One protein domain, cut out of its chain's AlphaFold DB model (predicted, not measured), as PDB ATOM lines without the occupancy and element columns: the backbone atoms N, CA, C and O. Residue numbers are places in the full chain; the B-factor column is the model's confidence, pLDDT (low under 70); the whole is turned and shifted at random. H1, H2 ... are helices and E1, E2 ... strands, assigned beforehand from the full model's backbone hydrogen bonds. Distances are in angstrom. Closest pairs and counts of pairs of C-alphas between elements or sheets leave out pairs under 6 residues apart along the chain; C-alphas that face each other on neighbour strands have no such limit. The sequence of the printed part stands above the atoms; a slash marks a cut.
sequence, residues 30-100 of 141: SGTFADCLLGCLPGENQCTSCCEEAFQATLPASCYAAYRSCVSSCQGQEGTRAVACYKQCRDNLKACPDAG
ATOM      1  N   SER A  30     -20.612  41.045  32.129       60.00
ATOM      2  CA  SER A  30     -20.874  41.253  30.718       60.00
ATOM      3  C   SER A  30     -19.600  40.935  29.949       60.00
ATOM      4  O   SER A  30     -18.532  41.495  30.201       60.00
ATOM      5  N   GLY A  31     -19.707  40.021  29.000       69.00
ATOM      6  CA  GLY A  31     -18.581  39.588  28.187       69.00
ATOM      7  C   GLY A  31     -19.065  38.950  26.901       69.00
ATOM      8  O   GLY A  31     -20.264  38.794  26.676       69.00
ATOM      9  N   THR A  32     -18.135  38.611  26.022       74.31
ATOM     10  CA  THR A  32     -18.450  37.803  24.845       74.31
ATOM     11  C   THR A  32     -18.508  36.326  25.215       74.31
ATOM     12  O   THR A  32     -17.963  35.904  26.237       74.31
ATOM     13  N   PHE A  33     -19.091  35.502  24.347       73.62
ATOM     14  CA  PHE A  33     -19.036  34.047  24.501       73.62
ATOM     15  C   PHE A  33     -17.592  33.534  24.650       73.62
ATOM     16  O   PHE A  33     -17.314  32.625  25.431       73.62
ATOM     17  N   ALA A  34     -16.644  34.171  23.954       70.81
ATOM     18  CA  ALA A  34     -15.225  33.867  24.079       70.81
ATOM     19  C   ALA A  34     -14.669  34.189  25.478       70.81
ATOM     20  O   ALA A  34     -13.838  33.426  25.966       70.81
ATOM     21  N   ASP A  35     -15.122  35.273  26.116       72.38
ATOM     22  CA  ASP A  35     -14.743  35.631  27.492       72.38
ATOM     23  C   ASP A  35     -15.343  34.648  28.505       72.38
ATOM     24  O   ASP A  35     -14.667  34.243  29.452       72.38
ATOM     25  N   CYS A  36     -16.576  34.194  28.257       77.31
ATOM     26  CA  CYS A  36     -17.207  33.133  29.039       77.31
ATOM     27  C   CYS A  36     -16.368  31.849  28.986       77.31
ATOM     28  O   CYS A  36     -15.902  31.338  29.994       77.31
ATOM     29  N   LEU A  37     -16.035  31.364  27.796       74.06
ATOM     30  CA  LEU A  37     -15.262  30.126  27.664       74.06
ATOM     31  C   LEU A  37     -13.820  30.242  28.169       74.06
ATOM     32  O   LEU A  37     -13.251  29.264  28.643       74.06
ATOM     33  N   LEU A  38     -13.210  31.424  28.049       71.56
ATOM     34  CA  LEU A  38     -11.861  31.694  28.551       71.56
ATOM     35  C   LEU A  38     -11.757  31.606  30.069       71.56
ATOM     36  O   LEU A  38     -10.679  31.301  30.568       71.56
ATOM     37  N   GLY A  39     -12.838  31.923  30.775       71.44
ATOM     38  CA  GLY A  39     -12.872  31.880  32.229       71.44
ATOM     39  C   GLY A  39     -13.172  30.502  32.804       71.44
ATOM     40  O   GLY A  39     -13.038  30.316  34.008       71.44
ATOM     41  N   CYS A  40     -13.562  29.538  31.967       75.44
ATOM     42  CA  CYS A  40     -13.799  28.165  32.391       75.44
ATOM     43  C   CYS A  40     -12.489  27.372  32.478       75.44
ATOM     44  O   CYS A  40     -11.664  27.390  31.560       75.44
ATOM     45  N   LEU A  41     -12.315  26.614  33.563       67.81
ATOM     46  CA  LEU A  41     -11.212  25.660  33.687       67.81
ATOM     47  C   LEU A  41     -11.358  24.516  32.660       67.81
ATOM     48  O   LEU A  41     -12.470  24.054  32.395       67.81
ATOM     49  N   PRO A  42     -10.255  24.000  32.089       59.16
ATOM     50  CA  PRO A  42     -10.311  22.840  31.209       59.16
ATOM     51  C   PRO A  42     -10.816  21.616  31.983       59.16
ATOM     52  O   PRO A  42     -10.275  21.267  33.030       59.16
ATOM     53  N   GLY A  43     -11.854  20.965  31.455       59.06
ATOM     54  CA  GLY A  43     -12.526  19.828  32.095       59.06
ATOM     55  C   GLY A  43     -13.766  20.198  32.920       59.06
ATOM     56  O   GLY A  43     -14.542  19.307  33.264       59.06
ATOM     57  N   GLU A  44     -14.023  21.486  33.173       67.69
ATOM     58  CA  GLU A  44     -15.278  21.955  33.775       67.69
ATOM     59  C   GLU A  44     -16.390  22.008  32.714       67.69
ATOM     60  O   GLU A  44     -16.724  23.048  32.131       67.69
ATOM     61  N   ASN A  45     -16.989  20.842  32.462       69.81
ATOM     62  CA  ASN A  45     -18.096  20.692  31.515       69.81
ATOM     63  C   ASN A  45     -19.331  21.511  31.930       69.81
ATOM     64  O   ASN A  45     -20.093  21.936  31.066       69.81
ATOM     65  N   GLN A  46     -19.512  21.767  33.230       78.19
ATOM     66  CA  GLN A  46     -20.615  22.578  33.759       78.19
ATOM     67  C   GLN A  46     -20.446  24.063  33.413       78.19
ATOM     68  O   GLN A  46     -21.395  24.686  32.944       78.19
ATOM     69  N   CYS A  47     -19.234  24.610  33.567       79.38
ATOM     70  CA  CYS A  47     -18.927  25.984  33.167       79.38
ATOM     71  C   CYS A  47     -19.131  26.175  31.659       79.38
ATOM     72  O   CYS A  47     -19.839  27.081  31.222       79.38
ATOM     73  N   THR A  48     -18.575  25.249  30.870       75.25
ATOM     74  CA  THR A  48     -18.664  25.280  29.404       75.25
ATOM     75  C   THR A  48     -20.114  25.192  28.923       75.25
ATOM     76  O   THR A  48     -20.523  26.014  28.108       75.25
ATOM     77  N   SER A  49     -20.910  24.260  29.466       79.81
ATOM     78  CA  SER A  49     -22.331  24.103  29.106       79.81
ATOM     79  C   SER A  49     -23.151  25.346  29.457       79.81
ATOM     80  O   SER A  49     -23.942  25.809  28.643       79.81
ATOM     81  N   CYS A  50     -22.905  25.949  30.623       83.69
ATOM     82  CA  CYS A  50     -23.578  27.188  30.999       83.69
ATOM     83  C   CYS A  50     -23.253  28.339  30.034       83.69
ATOM     84  O   CYS A  50     -24.148  29.090  29.645       83.69
ATOM     85  N   CYS A  51     -21.989  28.475  29.616       79.38
ATOM     86  CA  CYS A  51     -21.606  29.481  28.628       79.38
ATOM     87  C   CYS A  51     -22.322  29.254  27.296       79.38
ATOM     88  O   CYS A  51     -22.741  30.207  26.644       79.38
ATOM     89  N   GLU A  52     -22.453  27.999  26.873       77.62
ATOM     90  CA  GLU A  52     -23.185  27.652  25.658       77.62
ATOM     91  C   GLU A  52     -24.656  28.070  25.761       77.62
ATOM     92  O   GLU A  52     -25.144  28.770  24.877       77.62
ATOM     93  N   GLU A  53     -25.335  27.727  26.858       81.19
ATOM     94  CA  GLU A  53     -26.738  28.091  27.092       81.19
ATOM     95  C   GLU A  53     -26.946  29.611  27.164       81.19
ATOM     96  O   GLU A  53     -27.877  30.139  26.554       81.19
ATOM     97  N   ALA A  54     -26.053  30.332  27.848       77.81
ATOM     98  CA  ALA A  54     -26.155  31.781  28.023       77.81
ATOM     99  C   ALA A  54     -26.033  32.563  26.702       77.81
ATOM    100  O   ALA A  54     -26.599  33.648  26.570       77.81
ATOM    101  N   PHE A  55     -25.314  32.021  25.712       76.25
ATOM    102  CA  PHE A  55     -25.047  32.702  24.442       76.25
ATOM    103  C   PHE A  55     -25.739  32.071  23.229       76.25
ATOM    104  O   PHE A  55     -25.723  32.674  22.153       76.25
ATOM    105  N   GLN A  56     -26.388  30.910  23.371       75.81
ATOM    106  CA  GLN A  56     -27.091  30.228  22.276       75.81
ATOM    107  C   GLN A  56     -28.157  31.116  21.613       75.81
ATOM    108  O   GLN A  56     -28.362  31.025  20.405       75.81
ATOM    109  N   ALA A  57     -28.824  31.981  22.383       70.12
ATOM    110  CA  ALA A  57     -29.849  32.892  21.869       70.12
ATOM    111  C   ALA A  57     -29.275  34.106  21.114       70.12
ATOM    112  O   ALA A  57     -29.984  34.740  20.334       70.12
ATOM    113  N   THR A  58     -28.003  34.436  21.351       71.12
ATOM    114  CA  THR A  58     -27.360  35.674  20.884       71.12
ATOM    115  C   THR A  58     -26.358  35.421  19.758       71.12
ATOM    116  O   THR A  58     -26.075  36.320  18.965       71.12
ATOM    117  N   LEU A  59     -25.816  34.201  19.671       70.56
ATOM    118  CA  LEU A  59     -24.898  33.785  18.616       70.56
ATOM    119  C   LEU A  59     -25.656  33.383  17.340       70.56
ATOM    120  O   LEU A  59     -26.669  32.685  17.415       70.56
ATOM    121  N   PRO A  60     -25.141  33.718  16.144       74.50
ATOM    122  CA  PRO A  60     -25.662  33.181  14.897       74.50
ATOM    123  C   PRO A  60     -25.510  31.656  14.906       74.50
ATOM    124  O   PRO A  60     -24.436  31.136  15.225       74.50
ATOM    125  N   ALA A  61     -26.563  30.933  14.517       73.44
ATOM    126  CA  ALA A  61     -26.576  29.468  14.539       73.44
ATOM    127  C   ALA A  61     -25.416  28.844  13.735       73.44
ATOM    128  O   ALA A  61     -24.884  27.809  14.133       73.44
ATOM    129  N   SER A  62     -24.988  29.493  12.646       74.94
ATOM    130  CA  SER A  62     -23.834  29.098  11.825       74.94
ATOM    131  C   SER A  62     -22.526  29.094  12.621       74.94
ATOM    132  O   SER A  62     -21.801  28.100  12.622       74.94
ATOM    133  N   CYS A  63     -22.240  30.176  13.345       73.75
ATOM    134  CA  CYS A  63     -21.021  30.297  14.136       73.75
ATOM    135  C   CYS A  63     -21.054  29.421  15.390       73.75
ATOM    136  O   CYS A  63     -20.041  28.815  15.743       73.75
ATOM    137  N   TYR A  64     -22.218  29.294  16.033       73.56
ATOM    138  CA  TYR A  64     -22.388  28.367  17.150       73.56
ATOM    139  C   TYR A  64     -22.170  26.908  16.710       73.56
ATOM    140  O   TYR A  64     -21.441  26.166  17.369       73.56
ATOM    141  N   ALA A  65     -22.714  26.504  15.558       77.62
ATOM    142  CA  ALA A  65     -22.500  25.168  15.000       77.62
ATOM    143  C   ALA A  65     -21.026  24.916  14.636       77.62
ATOM    144  O   ALA A  65     -20.490  23.854  14.958       77.62
ATOM    145  N   ALA A  66     -20.350  25.895  14.023       77.69
ATOM    146  CA  ALA A  66     -18.923  25.806  13.712       77.69
ATOM    147  C   ALA A  66     -18.067  25.664  14.982       77.69
ATOM    148  O   ALA A  66     -17.168  24.822  15.038       77.69
ATOM    149  N   TYR A  67     -18.387  26.428  16.031       75.50
ATOM    150  CA  TYR A  67     -17.730  26.302  17.327       75.50
ATOM    151  C   TYR A  67     -17.949  24.921  17.953       75.50
ATOM    152  O   TYR A  67     -16.976  24.266  18.321       75.50
ATOM    153  N   ARG A  68     -19.198  24.440  18.014       75.94
ATOM    154  CA  ARG A  68     -19.540  23.106  18.543       75.94
ATOM    155  C   ARG A  68     -18.809  21.995  17.798       75.94
ATOM    156  O   ARG A  68     -18.291  21.078  18.427       75.94
ATOM    157  N   SER A  69     -18.735  22.099  16.472       80.88
ATOM    158  CA  SER A  69     -17.998  21.147  15.637       80.88
ATOM    159  C   SER A  69     -16.489  21.194  15.880       80.88
ATOM    160  O   SER A  69     -15.814  20.178  15.745       80.88
ATOM    161  N   CYS A  70     -15.939  22.357  16.226       81.25
ATOM    162  CA  CYS A  70     -14.531  22.480  16.586       81.25
ATOM    163  C   CYS A  70     -14.271  21.905  17.987       81.25
ATOM    164  O   CYS A  70     -13.367  21.092  18.163       81.25
ATOM    165  N   VAL A  71     -15.109  22.235  18.971       75.25
ATOM    166  CA  VAL A  71     -15.035  21.697  20.338       75.25
ATOM    167  C   VAL A  71     -15.137  20.178  20.357       75.25
ATOM    168  O   VAL A  71     -14.361  19.531  21.056       75.25
ATOM    169  N   SER A  72     -16.041  19.591  19.570       77.75
ATOM    170  CA  SER A  72     -16.154  18.134  19.484       77.75
ATOM    171  C   SER A  72     -14.876  17.488  18.943       77.75
ATOM    172  O   SER A  72     -14.505  16.415  19.407       77.75
ATOM    173  N   SER A  73     -14.141  18.161  18.050       81.50
ATOM    174  CA  SER A  73     -12.828  17.693  17.579       81.50
ATOM    175  C   SER A  73     -11.723  17.783  18.642       81.50
ATOM    176  O   SER A  73     -10.722  17.072  18.557       81.50
ATOM    177  N   CYS A  74     -11.916  18.613  19.674       75.69
ATOM    178  CA  CYS A  74     -11.014  18.714  20.819       75.69
ATOM    179  C   CYS A  74     -11.288  17.650  21.895       75.69
ATOM    180  O   CYS A  74     -10.458  17.463  22.789       75.69
ATOM    181  N   GLN A  75     -12.427  16.947  21.836       70.50
ATOM    182  CA  GLN A  75     -12.752  15.884  22.787       70.50
ATOM    183  C   GLN A  75     -11.757  14.725  22.623       70.50
ATOM    184  O   GLN A  75     -11.588  14.178  21.537       70.50
ATOM    185  N   GLY A  76     -11.058  14.374  23.706       66.25
ATOM    186  CA  GLY A  76      -9.974  13.381  23.696       66.25
ATOM    187  C   GLY A  76      -8.563  13.974  23.607       66.25
ATOM    188  O   GLY A  76      -7.588  13.226  23.646       66.25
ATOM    189  N   GLN A  77      -8.425  15.301  23.522       68.81
ATOM    190  CA  GLN A  77      -7.153  15.976  23.782       68.81
ATOM    191  C   GLN A  77      -6.994  16.209  25.293       68.81
ATOM    192  O   GLN A  77      -7.950  16.592  25.965       68.81
ATOM    193  N   GLU A  78      -5.779  16.041  25.819       60.75
ATOM    194  CA  GLU A  78      -5.447  16.322  27.223       60.75
ATOM    195  C   GLU A  78      -4.357  17.397  27.343       60.75
ATOM    196  O   GLU A  78      -3.606  17.680  26.401       60.75
ATOM    197  N   GLY A  79      -4.279  18.018  28.521       61.03
ATOM    198  CA  GLY A  79      -3.244  18.993  28.858       61.03
ATOM    199  C   GLY A  79      -3.199  20.198  27.912       61.03
ATOM    200  O   GLY A  79      -4.223  20.743  27.499       61.03
ATOM    201  N   THR A  80      -1.992  20.626  27.550       60.75
ATOM    202  CA  THR A  80      -1.751  21.817  26.714       60.75
ATOM    203  C   THR A  80      -2.327  21.701  25.301       60.75
ATOM    204  O   THR A  80      -2.668  22.715  24.694       60.75
ATOM    205  N   ARG A  81      -2.492  20.477  24.785       68.88
ATOM    206  CA  ARG A  81      -3.104  20.208  23.476       68.88
ATOM    207  C   ARG A  81      -4.599  20.504  23.472       68.88
ATOM    208  O   ARG A  81      -5.089  21.121  22.529       68.88
ATOM    209  N   ALA A  82      -5.294  20.132  24.547       64.69
ATOM    210  CA  ALA A  82      -6.695  20.489  24.740       64.69
ATOM    211  C   ALA A  82      -6.847  22.012  24.774       64.69
ATOM    212  O   ALA A  82      -7.621  22.579  24.010       64.69
ATOM    213  N   VAL A  83      -6.029  22.682  25.592       63.53
ATOM    214  CA  VAL A  83      -6.045  24.144  25.743       63.53
ATOM    215  C   VAL A  83      -5.797  24.856  24.410       63.53
ATOM    216  O   VAL A  83      -6.534  25.781  24.069       63.53
ATOM    217  N   ALA A  84      -4.806  24.415  23.629       71.88
ATOM    218  CA  ALA A  84      -4.523  24.978  22.310       71.88
ATOM    219  C   ALA A  84      -5.685  24.766  21.323       71.88
ATOM    220  O   ALA A  84      -6.046  25.697  20.605       71.88
ATOM    221  N   CYS A  85      -6.309  23.584  21.334       77.88
ATOM    222  CA  CYS A  85      -7.462  23.268  20.490       77.88
ATOM    223  C   CYS A  85      -8.666  24.164  20.822       77.88
ATOM    224  O   CYS A  85      -9.184  24.863  19.950       77.88
ATOM    225  N   TYR A  86      -9.042  24.253  22.103       71.38
ATOM    226  CA  TYR A  86     -10.119  25.139  22.554       71.38
ATOM    227  C   TYR A  86      -9.818  26.614  22.264       71.38
ATOM    228  O   TYR A  86     -10.716  27.364  21.875       71.38
ATOM    229  N   LYS A  87      -8.552  27.038  22.396       73.19
ATOM    230  CA  LYS A  87      -8.122  28.385  21.997       73.19
ATOM    231  C   LYS A  87      -8.340  28.611  20.503       73.19
ATOM    232  O   LYS A  87      -8.884  29.644  20.145       73.19
ATOM    233  N   GLN A  88      -7.979  27.660  19.646       78.94
ATOM    234  CA  GLN A  88      -8.168  27.783  18.202       78.94
ATOM    235  C   GLN A  88      -9.653  27.831  17.806       78.94
ATOM    236  O   GLN A  88     -10.032  28.647  16.968       78.94
ATOM    237  N   CYS A  89     -10.520  27.046  18.452       76.31
ATOM    238  CA  CYS A  89     -11.970  27.130  18.238       76.31
ATOM    239  C   CYS A  89     -12.538  28.510  18.598       76.31
ATOM    240  O   CYS A  89     -13.441  29.018  17.934       76.31
ATOM    241  N   ARG A  90     -11.974  29.143  19.628       70.88
ATOM    242  CA  ARG A  90     -12.299  30.510  20.048       70.88
ATOM    243  C   ARG A  90     -11.738  31.571  19.094       70.88
ATOM    244  O   ARG A  90     -12.437  32.526  18.770       70.88
ATOM    245  N   ASP A  91     -10.510  31.343  18.626       72.69
ATOM    246  CA  ASP A  91      -9.870  31.881  17.418       72.69
ATOM    247  C   ASP A  91     -10.906  32.131  16.304       72.69
ATOM    248  O   ASP A  91     -11.204  33.249  15.880       72.69
ATOM    249  N   ASN A  92     -11.525  31.019  15.907       71.00
ATOM    250  CA  ASN A  92     -12.478  30.941  14.807       71.00
ATOM    251  C   ASN A  92     -13.814  31.635  15.108       71.00
ATOM    252  O   ASN A  92     -14.401  32.219  14.203       71.00
ATOM    253  N   LEU A  93     -14.279  31.623  16.363       70.12
ATOM    254  CA  LEU A  93     -15.436  32.423  16.780       70.12
ATOM    255  C   LEU A  93     -15.168  33.915  16.599       70.12
ATOM    256  O   LEU A  93     -16.000  34.613  16.039       70.12
ATOM    257  N   LYS A  94     -14.007  34.421  17.026       65.19
ATOM    258  CA  LYS A  94     -13.670  35.844  16.845       65.19
ATOM    259  C   LYS A  94     -13.554  36.231  15.372       65.19
ATOM    260  O   LYS A  94     -13.885  37.357  15.018       65.19
ATOM    261  N   ALA A  95     -13.089  35.305  14.537       66.44
ATOM    262  CA  ALA A  95     -12.970  35.482  13.095       66.44
ATOM    263  C   ALA A  95     -14.293  35.270  12.332       66.44
ATOM    264  O   ALA A  95     -14.311  35.435  11.111       66.44
ATOM    265  N   CYS A  96     -15.384  34.894  13.009       65.25
ATOM    266  CA  CYS A  96     -16.661  34.687  12.344       65.25
ATOM    267  C   CYS A  96     -17.165  36.035  11.783       65.25
ATOM    268  O   CYS A  96     -17.270  37.005  12.537       65.25
ATOM    269  N   PRO A  97     -17.462  36.116  10.473       57.28
ATOM    270  CA  PRO A  97     -17.784  37.375   9.797       57.28
ATOM    271  C   PRO A  97     -19.153  37.942  10.199       57.28
ATOM    272  O   PRO A  97     -19.422  39.123   9.980       57.28
ATOM    273  N   ASP A  98     -20.015  37.119  10.798       56.97
ATOM    274  CA  ASP A  98     -21.312  37.535  11.309       56.97
ATOM    275  C   ASP A  98     -21.165  38.267  12.653       56.97
ATOM    276  O   ASP A  98     -20.622  37.738  13.628       56.97
ATOM    277  N   ALA A  99     -21.722  39.481  12.728       50.16
ATOM    278  CA  ALA A  99     -21.645  40.403  13.868       50.16
ATOM    279  C   ALA A  99     -22.058  39.804  15.233       50.16
ATOM    280  O   ALA A  99     -21.732  40.359  16.282       50.16
ATOM    281  N   GLY A 100     -22.753  38.665  15.240       51.22
ATOM    282  CA  GLY A 100     -23.182  37.994  16.461       51.22
ATOM    283  C   GLY A 100     -22.075  37.231  17.199       51.22
ATOM    284  O   GLY A 100     -22.266  36.899  18.358       51.22
TER     285      GLY A 100
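Overview. This is residues 30 to 100 of the 141 residues of an uncharacterized protein of Pseudodesulfovibrio cashew (UniProt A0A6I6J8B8). Two helical hairpins, H3 with H4 and the shorter H1 with H2, sit side by side as a loosely joined four-helix bundle. The printed part has 71 residues, mostly helix, in the order E1, H1, H2, H3, H4. It is compact, with a radius of gyration of the C-alphas of 11.4 A and spans of 32 by 21 by 16 A.

Along the chain. Find C-alpha 79 at (-3.244, 18.993, 28.858); from there H4, residues 79 to 94, runs 23.2 A to C-alpha 94 at (-13.670, 35.844, 16.845). H3, residues 61 to 74, spans 19.9 A; H2, residues 45 to 56, 16.0 A; H1, residues 33 to 39, 10.1 A. E1, residues 30 to 32, 7.2 A, pairs with no named strand.

Arrangement. H4 touches H3 at Cys 89 and Cys 70, closest C-alphas 5.6 A, opposite ways at a shallow tilt of 13 degrees. With residues 90 to 94 alone, H4 only just touches H1, 3 pairs of C-alphas within 8 A, closest Arg 90 and Ala 34. H1 touches H2, closest C-alphas Cys 36 and Cys 51, 5.7 A. In H1 to H4 every O i to N i+4 pair is within hydrogen-bond range.

Size, cuts and confidence. The printed part has no cut, and its links are tight. Residues 76 to 83 and 94 to 100 are among those under pLDDT 70.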